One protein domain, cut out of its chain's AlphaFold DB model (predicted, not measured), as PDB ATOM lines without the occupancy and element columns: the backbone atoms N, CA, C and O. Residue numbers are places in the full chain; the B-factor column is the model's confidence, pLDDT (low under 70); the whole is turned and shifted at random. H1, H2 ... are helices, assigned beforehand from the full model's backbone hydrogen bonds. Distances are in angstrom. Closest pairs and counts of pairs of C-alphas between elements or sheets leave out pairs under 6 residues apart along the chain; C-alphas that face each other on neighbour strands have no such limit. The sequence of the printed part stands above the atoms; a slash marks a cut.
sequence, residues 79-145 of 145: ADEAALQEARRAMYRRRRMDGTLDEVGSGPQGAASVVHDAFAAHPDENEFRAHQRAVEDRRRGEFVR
ATOM      1  N   ALA A  79     -29.165  -4.095 -29.985       90.56
ATOM      2  CA  ALA A  79     -29.194  -4.938 -31.177       90.56
ATOM      3  C   ALA A  79     -28.133  -4.460 -32.174       90.56
ATOM      4  O   ALA A  79     -27.304  -5.260 -32.619       90.56
ATOM      5  N   ASP A  80     -28.085  -3.149 -32.411       92.06
ATOM      6  CA  ASP A  80     -27.052  -2.518 -33.231       92.06
ATOM      7  C   ASP A  80     -25.664  -2.728 -32.615       92.06
ATOM      8  O   ASP A  80     -24.713  -3.095 -33.308       92.06
ATOM      9  N   GLU A  81     -25.538  -2.599 -31.291       93.69
ATOM     10  CA  GLU A  81     -24.280  -2.872 -30.598       93.69
ATOM     11  C   GLU A  81     -23.807  -4.317 -30.829       93.69
ATOM     12  O   GLU A  81     -22.640  -4.546 -31.165       93.69
ATOM     13  N   ALA A  82     -24.701  -5.300 -30.694       90.88
ATOM     14  CA  ALA A  82     -24.377  -6.705 -30.920       90.88
ATOM     15  C   ALA A  82     -23.937  -6.968 -32.369       90.88
ATOM     16  O   ALA A  82     -22.952  -7.685 -32.589       90.88
ATOM     17  N   ALA A  83     -24.608  -6.351 -33.347       91.19
ATOM     18  CA  ALA A  83     -24.244  -6.445 -34.757       91.19
ATOM     19  C   ALA A  83     -22.843  -5.874 -35.025       91.19
ATOM     20  O   ALA A  83     -22.006  -6.542 -35.641       91.19
ATOM     21  N   LEU A  84     -22.532  -4.685 -34.495       93.31
ATOM     22  CA  LEU A  84     -21.204  -4.076 -34.632       93.31
ATOM     23  C   LEU A  84     -20.112  -4.910 -33.956       93.31
ATOM     24  O   LEU A  84     -19.013  -5.076 -34.499       93.31
ATOM     25  N   GLN A  85     -20.397  -5.473 -32.779       92.44
ATOM     26  CA  GLN A  85     -19.462  -6.362 -32.097       92.44
ATOM     27  C   GLN A  85     -19.190  -7.633 -32.909       92.44
ATOM     28  O   GLN A  85     -18.035  -8.067 -32.974       92.44
ATOM     29  N   GLU A  86     -20.204  -8.219 -33.547       88.81
ATOM     30  CA  GLU A  86     -20.014  -9.395 -34.394       88.81
ATOM     31  C   GLU A  86     -19.271  -9.055 -35.688       88.81
ATOM     32  O   GLU A  86     -18.333  -9.767 -36.056       88.81
ATOM     33  N   ALA A  87     -19.575  -7.920 -36.321       88.81
ATOM     34  CA  ALA A  87     -18.817  -7.418 -37.465       88.81
ATOM     35  C   ALA A  87     -17.331  -7.222 -37.110       88.81
ATOM     36  O   ALA A  87     -16.441  -7.664 -37.845       88.81
ATOM     37  N   ARG A  88     -17.036  -6.651 -35.932       90.12
ATOM     38  CA  ARG A  88     -15.669  -6.525 -35.397       90.12
ATOM     39  C   ARG A  88     -14.989  -7.886 -35.236       90.12
ATOM     40  O   ARG A  88     -13.828  -8.031 -35.629       90.12
ATOM     41  N   ARG A  89     -15.684  -8.887 -34.687       85.62
ATOM     42  CA  ARG A  89     -15.154 -10.258 -34.554       85.62
ATOM     43  C   ARG A  89     -14.919 -10.902 -35.921       85.62
ATOM     44  O   ARG A  89     -13.877 -11.520 -36.110       85.62
ATOM     45  N   ALA A  90     -15.810 -10.710 -36.891       81.56
ATOM     46  CA  ALA A  90     -15.643 -11.212 -38.255       81.56
ATOM     47  C   ALA A  90     -14.419 -10.596 -38.955       81.56
ATOM     48  O   ALA A  90     -13.617 -11.324 -39.540       81.56
ATOM     49  N   MET A  91     -14.215  -9.278 -38.830       81.75
ATOM     50  CA  MET A  91     -13.004  -8.606 -39.326       81.75
ATOM     51  C   MET A  91     -11.738  -9.123 -38.641       81.75
ATOM     52  O   MET A  91     -10.704  -9.303 -39.281       81.75
ATOM     53  N   TYR A  92     -11.806  -9.372 -37.332       77.50
ATOM     54  CA  TYR A  92     -10.700  -9.955 -36.581       77.50
ATOM     55  C   TYR A  92     -10.356 -11.368 -37.065       77.50
ATOM     56  O   TYR A  92      -9.194 -11.634 -37.355       77.50
ATOM     57  N   ARG A  93     -11.356 -12.247 -37.231       80.00
ATOM     58  CA  ARG A  93     -11.171 -13.604 -37.774       80.00
ATOM     59  C   ARG A  93     -10.544 -13.574 -39.166       80.00
ATOM     60  O   ARG A  93      -9.604 -14.319 -39.408       80.00
ATOM     61  N   ARG A  94     -11.007 -12.682 -40.049       75.00
ATOM     62  CA  ARG A  94     -10.424 -12.511 -41.389       75.00
ATOM     63  C   ARG A  94      -8.952 -12.100 -41.322       75.00
ATOM     64  O   ARG A  94      -8.124 -12.758 -41.930       75.00
ATOM     65  N   ARG A  95      -8.609 -11.089 -40.513       70.19
ATOM     66  CA  ARG A  95      -7.208 -10.684 -40.295       70.19
ATOM     67  C   ARG A  95      -6.341 -11.832 -39.772       70.19
ATOM     68  O   ARG A  95      -5.209 -11.988 -40.225       70.19
ATOM     69  N   ARG A  96      -6.878 -12.642 -38.852       71.44
ATOM     70  CA  ARG A  96      -6.200 -13.839 -38.335       71.44
ATOM     71  C   ARG A  96      -5.948 -14.870 -39.450       71.44
ATOM     72  O   ARG A  96      -4.838 -15.367 -39.584       71.44
ATOM     73  N   MET A  97      -6.951 -15.145 -40.285       65.81
ATOM     74  CA  MET A  97      -6.846 -16.080 -41.418       65.81
ATOM     75  C   MET A  97      -5.896 -15.595 -42.523       65.81
ATOM     76  O   MET A  97      -5.180 -16.408 -43.095       65.81
ATOM     77  N   ASP A  98      -5.843 -14.285 -42.774       68.88
ATOM     78  CA  ASP A  98      -4.936 -13.662 -43.747       68.88
ATOM     79  C   ASP A  98      -3.474 -13.584 -43.228       68.88
ATOM     80  O   ASP A  98      -2.619 -12.972 -43.865       68.88
ATOM     81  N   GLY A  99      -3.169 -14.188 -42.067       53.28
ATOM     82  CA  GLY A  99      -1.817 -14.264 -41.498       53.28
ATOM     83  C   GLY A  99      -1.327 -12.976 -40.828       53.28
ATOM     84  O   GLY A  99      -0.130 -12.807 -40.628       53.28
ATOM     85  N   THR A 100      -2.230 -12.052 -40.476       57.84
ATOM     86  CA  THR A 100      -1.866 -10.769 -39.833       57.84
ATOM     87  C   THR A 100      -1.994 -10.770 -38.302       57.84
ATOM     88  O   THR A 100      -1.720  -9.748 -37.681       57.84
ATOM     89  N   LEU A 101      -2.391 -11.896 -37.684       45.59
ATOM     90  CA  LEU A 101      -2.302 -12.225 -36.244       45.59
ATOM     91  C   LEU A 101      -2.609 -13.752 -36.072       45.59
ATOM     92  O   LEU A 101      -3.459 -14.279 -36.769       45.59
ATOM     93  N   ASP A 102      -2.007 -14.469 -35.115       41.69
ATOM     94  CA  ASP A 102      -1.931 -15.964 -35.026       41.69
ATOM     95  C   ASP A 102      -3.023 -16.885 -34.360       41.69
ATOM     96  O   ASP A 102      -2.733 -18.039 -34.073       41.69
ATOM     97  N   GLU A 103      -4.280 -16.512 -34.074       47.53
ATOM     98  CA  GLU A 103      -5.234 -17.399 -33.354       47.53
ATOM     99  C   GLU A 103      -6.697 -17.202 -33.804       47.53
ATOM    100  O   GLU A 103      -7.254 -16.105 -33.719       47.53
ATOM    101  N   VAL A 104      -7.335 -18.275 -34.284       53.34
ATOM    102  CA  VAL A 104      -8.699 -18.274 -34.850       53.34
ATOM    103  C   VAL A 104      -9.737 -18.700 -33.803       53.34
ATOM    104  O   VAL A 104      -9.560 -19.703 -33.119       53.34
ATOM    105  N   GLY A 105     -10.865 -17.981 -33.740       51.91
ATOM    106  CA  GLY A 105     -12.100 -18.411 -33.069       51.91
ATOM    107  C   GLY A 105     -13.236 -18.659 -34.072       51.91
ATOM    108  O   GLY A 105     -13.252 -18.071 -35.152       51.91
ATOM    109  N   SER A 106     -14.187 -19.525 -33.724       48.94
ATOM    110  CA  SER A 106     -15.330 -19.930 -34.560       48.94
ATOM    111  C   SER A 106     -16.353 -18.790 -34.721       48.94
ATOM    112  O   SER A 106     -16.817 -18.239 -33.726       48.94
ATOM    113  N   GLY A 107     -16.736 -18.428 -35.949       56.22
ATOM    114  CA  GLY A 107     -17.846 -17.497 -36.208       56.22
ATOM    115  C   GLY A 107     -18.050 -17.188 -37.700       56.22
ATOM    116  O   GLY A 107     -17.190 -17.556 -38.506       56.22
ATOM    117  N   PRO A 108     -19.166 -16.533 -38.083       55.72
ATOM    118  CA  PRO A 108     -19.548 -16.297 -39.479       55.72
ATOM    119  C   PRO A 108     -18.457 -15.589 -40.297       55.72
ATOM    120  O   PRO A 108     -17.722 -14.729 -39.797       55.72
ATOM    121  N   GLN A 109     -18.327 -15.977 -41.566       56.38
ATOM    122  CA  GLN A 109     -17.346 -15.406 -42.485       56.38
ATOM    123  C   GLN A 109     -17.914 -14.131 -43.121       56.38
ATOM    124  O   GLN A 109     -18.949 -14.173 -43.776       56.38
ATOM    125  N   GLY A 110     -17.214 -13.007 -42.941       64.00
ATOM    126  CA  GLY A 110     -17.527 -11.732 -43.594       64.00
ATOM    127  C   GLY A 110     -18.273 -10.740 -42.700       64.00
ATOM    128  O   GLY A 110     -19.416 -10.943 -42.329       64.00
ATOM    129  N   ALA A 111     -17.631  -9.613 -42.384       71.06
ATOM    130  CA  ALA A 111     -18.278  -8.524 -41.650       71.06
ATOM    131  C   ALA A 111     -19.356  -7.808 -42.482       71.06
ATOM    132  O   ALA A 111     -20.304  -7.271 -41.925       71.06
ATOM    133  N   ALA A 112     -19.216  -7.823 -43.811       74.06
ATOM    134  CA  ALA A 112     -20.142  -7.160 -44.720       74.06
ATOM    135  C   ALA A 112     -21.554  -7.761 -44.665       74.06
ATOM    136  O   ALA A 112     -22.510  -6.999 -44.646       74.06
ATOM    137  N   SER A 113     -21.689  -9.090 -44.593       73.19
ATOM    138  CA  SER A 113     -23.002  -9.736 -44.458       73.19
ATOM    139  C   SER A 113     -23.643  -9.420 -43.111       73.19
ATOM    140  O   SER A 113     -24.796  -9.025 -43.078       73.19
ATOM    141  N   VAL A 114     -22.877  -9.481 -42.016       77.12
ATOM    142  CA  VAL A 114     -23.375  -9.147 -40.669       77.12
ATOM    143  C   VAL A 114     -23.927  -7.721 -40.608       77.12
ATOM    144  O   VAL A 114     -25.009  -7.506 -40.077       77.12
ATOM    145  N   VAL A 115     -23.194  -6.749 -41.162       78.62
ATOM    146  CA  VAL A 115     -23.639  -5.347 -41.210       78.62
ATOM    147  C   VAL A 115     -24.838  -5.195 -42.146       78.62
ATOM    148  O   VAL A 115     -25.807  -4.539 -41.786       78.62
ATOM    149  N   HIS A 116     -24.799  -5.812 -43.328       79.62
ATOM    150  CA  HIS A 116     -25.896  -5.728 -44.288       79.62
ATOM    151  C   HIS A 116     -27.204  -6.274 -43.710       79.62
ATOM    152  O   HIS A 116     -28.207  -5.571 -43.738       79.62
ATOM    153  N   ASP A 117     -27.179  -7.477 -43.140       80.88
ATOM    154  CA  ASP A 117     -28.366  -8.131 -42.588       80.88
ATOM    155  C   ASP A 117     -28.923  -7.362 -41.381       80.88
ATOM    156  O   ASP A 117     -30.138  -7.236 -41.240       80.88
ATOM    157  N   ALA A 118     -28.045  -6.812 -40.532       79.88
ATOM    158  CA  ALA A 118     -28.451  -6.033 -39.365       79.88
ATOM    159  C   ALA A 118     -29.158  -4.725 -39.752       79.88
ATOM    160  O   ALA A 118     -30.193  -4.395 -39.181       79.88
ATOM    161  N   PHE A 119     -28.638  -4.011 -40.753       78.81
ATOM    162  CA  PHE A 119     -29.152  -2.696 -41.142       78.81
ATOM    163  C   PHE A 119     -30.100  -2.733 -42.351       78.81
ATOM    164  O   PHE A 119     -30.544  -1.684 -42.806       78.81
ATOM    165  N   ALA A 120     -30.464  -3.913 -42.865       81.56
ATOM    166  CA  ALA A 120     -31.329  -4.051 -44.043       81.56
ATOM    167  C   ALA A 120     -32.727  -3.431 -43.868       81.56
ATOM    168  O   ALA A 120     -33.352  -3.041 -44.851       81.56
ATOM    169  N   ALA A 121     -33.223  -3.354 -42.630       81.50
ATOM    170  CA  ALA A 121     -34.516  -2.755 -42.300       81.50
ATOM    171  C   ALA A 121     -34.421  -1.271 -41.894       81.50
ATOM    172  O   ALA A 121     -35.441  -0.678 -41.536       81.50
ATOM    173  N   HIS A 122     -33.220  -0.679 -41.897       81.12
ATOM    174  CA  HIS A 122     -33.055   0.730 -41.547       81.12
ATOM    175  C   HIS A 122     -33.531   1.637 -42.683       81.12
ATOM    176  O   HIS A 122     -33.413   1.258 -43.850       81.12
ATOM    177  N   PRO A 123     -34.030   2.842 -42.349       80.38
ATOM    178  CA  PRO A 123     -34.449   3.792 -43.359       80.38
ATOM    179  C   PRO A 123     -33.304   4.169 -44.294       80.38
ATOM    180  O   PRO A 123     -32.187   4.434 -43.837       80.38
ATOM    181  N   ASP A 124     -33.595   4.253 -45.586       85.44
ATOM    182  CA  ASP A 124     -32.628   4.755 -46.556       85.44
ATOM    183  C   ASP A 124     -32.595   6.300 -46.603       85.44
ATOM    184  O   ASP A 124     -33.418   7.013 -46.017       85.44
ATOM    185  N   GLU A 125     -31.613   6.849 -47.321       82.94
ATOM    186  CA  GLU A 125     -31.441   8.300 -47.470       82.94
ATOM    187  C   GLU A 125     -32.667   8.981 -48.118       82.94
ATOM    188  O   GLU A 125     -32.983  10.136 -47.818       82.94
ATOM    189  N   ASN A 126     -33.389   8.290 -49.005       80.75
ATOM    190  CA  ASN A 126     -34.578   8.843 -49.654       80.75
ATOM    191  C   ASN A 126     -35.757   8.909 -48.680       80.75
ATOM    192  O   ASN A 126     -36.465   9.924 -48.647       80.75
ATOM    193  N   GLU A 127     -35.952   7.863 -47.880       85.31
ATOM    194  CA  GLU A 127     -36.958   7.781 -46.822       85.31
ATOM    195  C   GLU A 127     -36.707   8.841 -45.746       85.31
ATOM    196  O   GLU A 127     -37.630   9.567 -45.363       85.31
ATOM    197  N   PHE A 128     -35.448   9.030 -45.341       81.12
ATOM    198  CA  PHE A 128     -35.060  10.095 -44.418       81.12
ATOM    199  C   PHE A 128     -35.413  11.488 -44.963       81.12
ATOM    200  O   PHE A 128     -36.074  12.285 -44.287       81.12
ATOM    201  N   ARG A 129     -35.056  11.781 -46.221       84.94
ATOM    202  CA  ARG A 129     -35.399  13.055 -46.879       84.94
ATOM    203  C   ARG A 129     -36.903  13.252 -47.044       84.94
ATOM    204  O   ARG A 129     -37.388  14.383 -46.995       84.94
ATOM    205  N   ALA A 130     -37.660  12.186 -47.297       88.25
ATOM    206  CA  ALA A 130     -39.119  12.248 -47.369       88.25
ATOM    207  C   ALA A 130     -39.725  12.590 -46.000       88.25
ATOM    208  O   ALA A 130     -40.577  13.477 -45.911       88.25
ATOM    209  N   HIS A 131     -39.228  11.964 -44.932       84.69
ATOM    210  CA  HIS A 131     -39.638  12.265 -43.565       84.69
ATOM    211  C   HIS A 131     -39.333  13.722 -43.183       84.69
ATOM    212  O   HIS A 131     -40.212  14.412 -42.665       84.69
ATOM    213  N   GLN A 132     -38.132  14.229 -43.488       89.44
ATOM    214  CA  GLN A 132     -37.780  15.627 -43.213       89.44
ATOM    215  C   GLN A 132     -38.723  16.613 -43.913       89.44
ATOM    216  O   GLN A 132     -39.252  17.512 -43.260       89.44
ATOM    217  N   ARG A 133     -39.011  16.397 -45.204       89.19
ATOM    218  CA  ARG A 133     -39.971  17.221 -45.960       89.19
ATOM    219  C   ARG A 133     -41.363  17.209 -45.326       89.19
ATOM    220  O   ARG A 133     -41.947  18.265 -45.114       89.19
ATOM    221  N   ALA A 134     -41.857  16.036 -44.927       87.06
ATOM    222  CA  ALA A 134     -43.157  15.914 -44.268       87.06
ATOM    223  C   ALA A 134     -43.217  16.644 -42.911       87.06
ATOM    224  O   ALA A 134     -44.255  17.204 -42.545       87.06
ATOM    225  N   VAL A 135     -42.116  16.649 -42.151       88.75
ATOM    226  CA  VAL A 135     -42.007  17.407 -40.894       88.75
ATOM    227  C   VAL A 135     -42.009  18.915 -41.160       88.75
ATOM    228  O   VAL A 135     -42.683  19.657 -40.444       88.75
ATOM    229  N   GLU A 136     -41.291  19.377 -42.184       87.25
ATOM    230  CA  GLU A 136     -41.263  20.791 -42.576       87.25
ATOM    231  C   GLU A 136     -42.630  21.295 -43.048       87.25
ATOM    232  O   GLU A 136     -43.078  22.349 -42.593       87.25
ATOM    233  N   ASP A 137     -43.321  20.531 -43.894       88.56
ATOM    234  CA  ASP A 137     -44.654  20.879 -44.392       88.56
ATOM    235  C   ASP A 137     -45.675  20.970 -43.252       88.56
ATOM    236  O   ASP A 137     -46.477  21.907 -43.200       88.56
ATOM    237  N   ARG A 138     -45.602  20.048 -42.281       86.94
ATOM    238  CA  ARG A 138     -46.446  20.084 -41.079       86.94
ATOM    239  C   ARG A 138     -46.203  21.346 -40.258       86.94
ATOM    240  O   ARG A 138     -47.160  22.029 -39.909       86.94
ATOM    241  N   ARG A 139     -44.934  21.688 -40.007       83.88
ATOM    242  CA  ARG A 139     -44.573  22.923 -39.294       83.88
ATOM    243  C   ARG A 139     -45.100  24.151 -40.032       83.88
ATOM    244  O   ARG A 139     -45.715  25.008 -39.413       83.88
ATOM    245  N   ARG A 140     -44.920  24.230 -41.355       80.38
ATOM    246  CA  ARG A 140     -45.444  25.344 -42.166       80.38
ATOM    247  C   ARG A 140     -46.967  25.458 -42.080       80.38
ATOM    248  O   ARG A 140     -47.471  26.568 -41.978       80.38
ATOM    249  N   GLY A 141     -47.687  24.337 -42.075       80.81
ATOM    250  CA  GLY A 141     -49.143  24.318 -41.911       80.81
ATOM    251  C   GLY A 141     -49.629  24.804 -40.538       80.81
ATOM    252  O   GLY A 141     -50.705  25.390 -40.452       80.81
ATOM    253  N   GLU A 142     -48.840  24.605 -39.479       75.12
ATOM    254  CA  GLU A 142     -49.154  25.069 -38.119       75.12
ATOM    255  C   GLU A 142     -48.960  26.586 -37.936       75.12
ATOM    256  O   GLU A 142     -49.686  27.187 -37.153       75.12
ATOM    257  N   PHE A 143     -48.044  27.221 -38.679       62.62
ATOM    258  CA  PHE A 143     -47.794  28.674 -38.611       62.62
ATOM    259  C   PHE A 143     -48.705  29.529 -39.514       62.62
ATOM    260  O   PHE A 143     -48.645  30.755 -39.449       62.62
ATOM    261  N   VAL A 144     -49.517  28.909 -40.378       60.97
ATOM    262  CA  VAL A 144     -50.424  29.599 -41.326       60.97
ATOM    263  C   VAL A 144     -51.890  29.589 -40.834       60.97
ATOM    264  O   VAL A 144     -52.796  30.008 -41.552       60.97
ATOM    265  N   ARG A 145     -52.139  29.150 -39.593       49.22
ATOM    266  CA  ARG A 145     -53.419  29.303 -38.879       49.22
ATOM    267  C   ARG A 145     -53.309  30.347 -37.779       49.22
ATOM    268  O   ARG A 145     -54.345  31.002 -37.535       49.22
TER     269      ARG A 145
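AT A GLANCE: This is residues 79 to 145 of the 145 residues of an uncharacterized protein of Streptomyces sp. (strain SPB074) (UniProt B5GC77). A long helix H1 and a shorter H2 fold into a helical hairpin with a wide loop at one end, and H3 sticks out from the other end as a free arm. The printed part has 67 residues with three named helices in the order H1, H2, H3, and no named strand; the class is all helix. It is extended, with a radius of gyration of the C-alphas of 20.5 A, and spans 68 by 18 by 17 A.

HOW THE PARTS SIT: H1, residues 79 to 97, and H2, residues 111 to 119, touch as a hairpin, closest at the C-alphas of Ala 87 and Ala 111, 4.4 A apart. They run opposite ways at a shallow tilt of 11 degrees. H3, residues 125 to 142, is apart from both. In H1, H2 and H3 every O i to N i+4 pair is within hydrogen-bond range.

IN THESE COORDINATES: H1 begins at C-alpha 79 (-29.194, -4.938, -31.177) and is 27.0 A long. H2 measures 12.3 A. H3, 26.1 A, ends at C-alpha 142 (-49.154, 25.069, -38.119).

THE WHOLE: The C-alphas farthest apart, of Asp 102 and Arg 145, are 68.7 A apart. The printed part has no cut. The link H1 to H2 is long, 13 residues; H2 to H3 is tight. Residues 97 to 110 and 143 to 145 have pLDDT under 70.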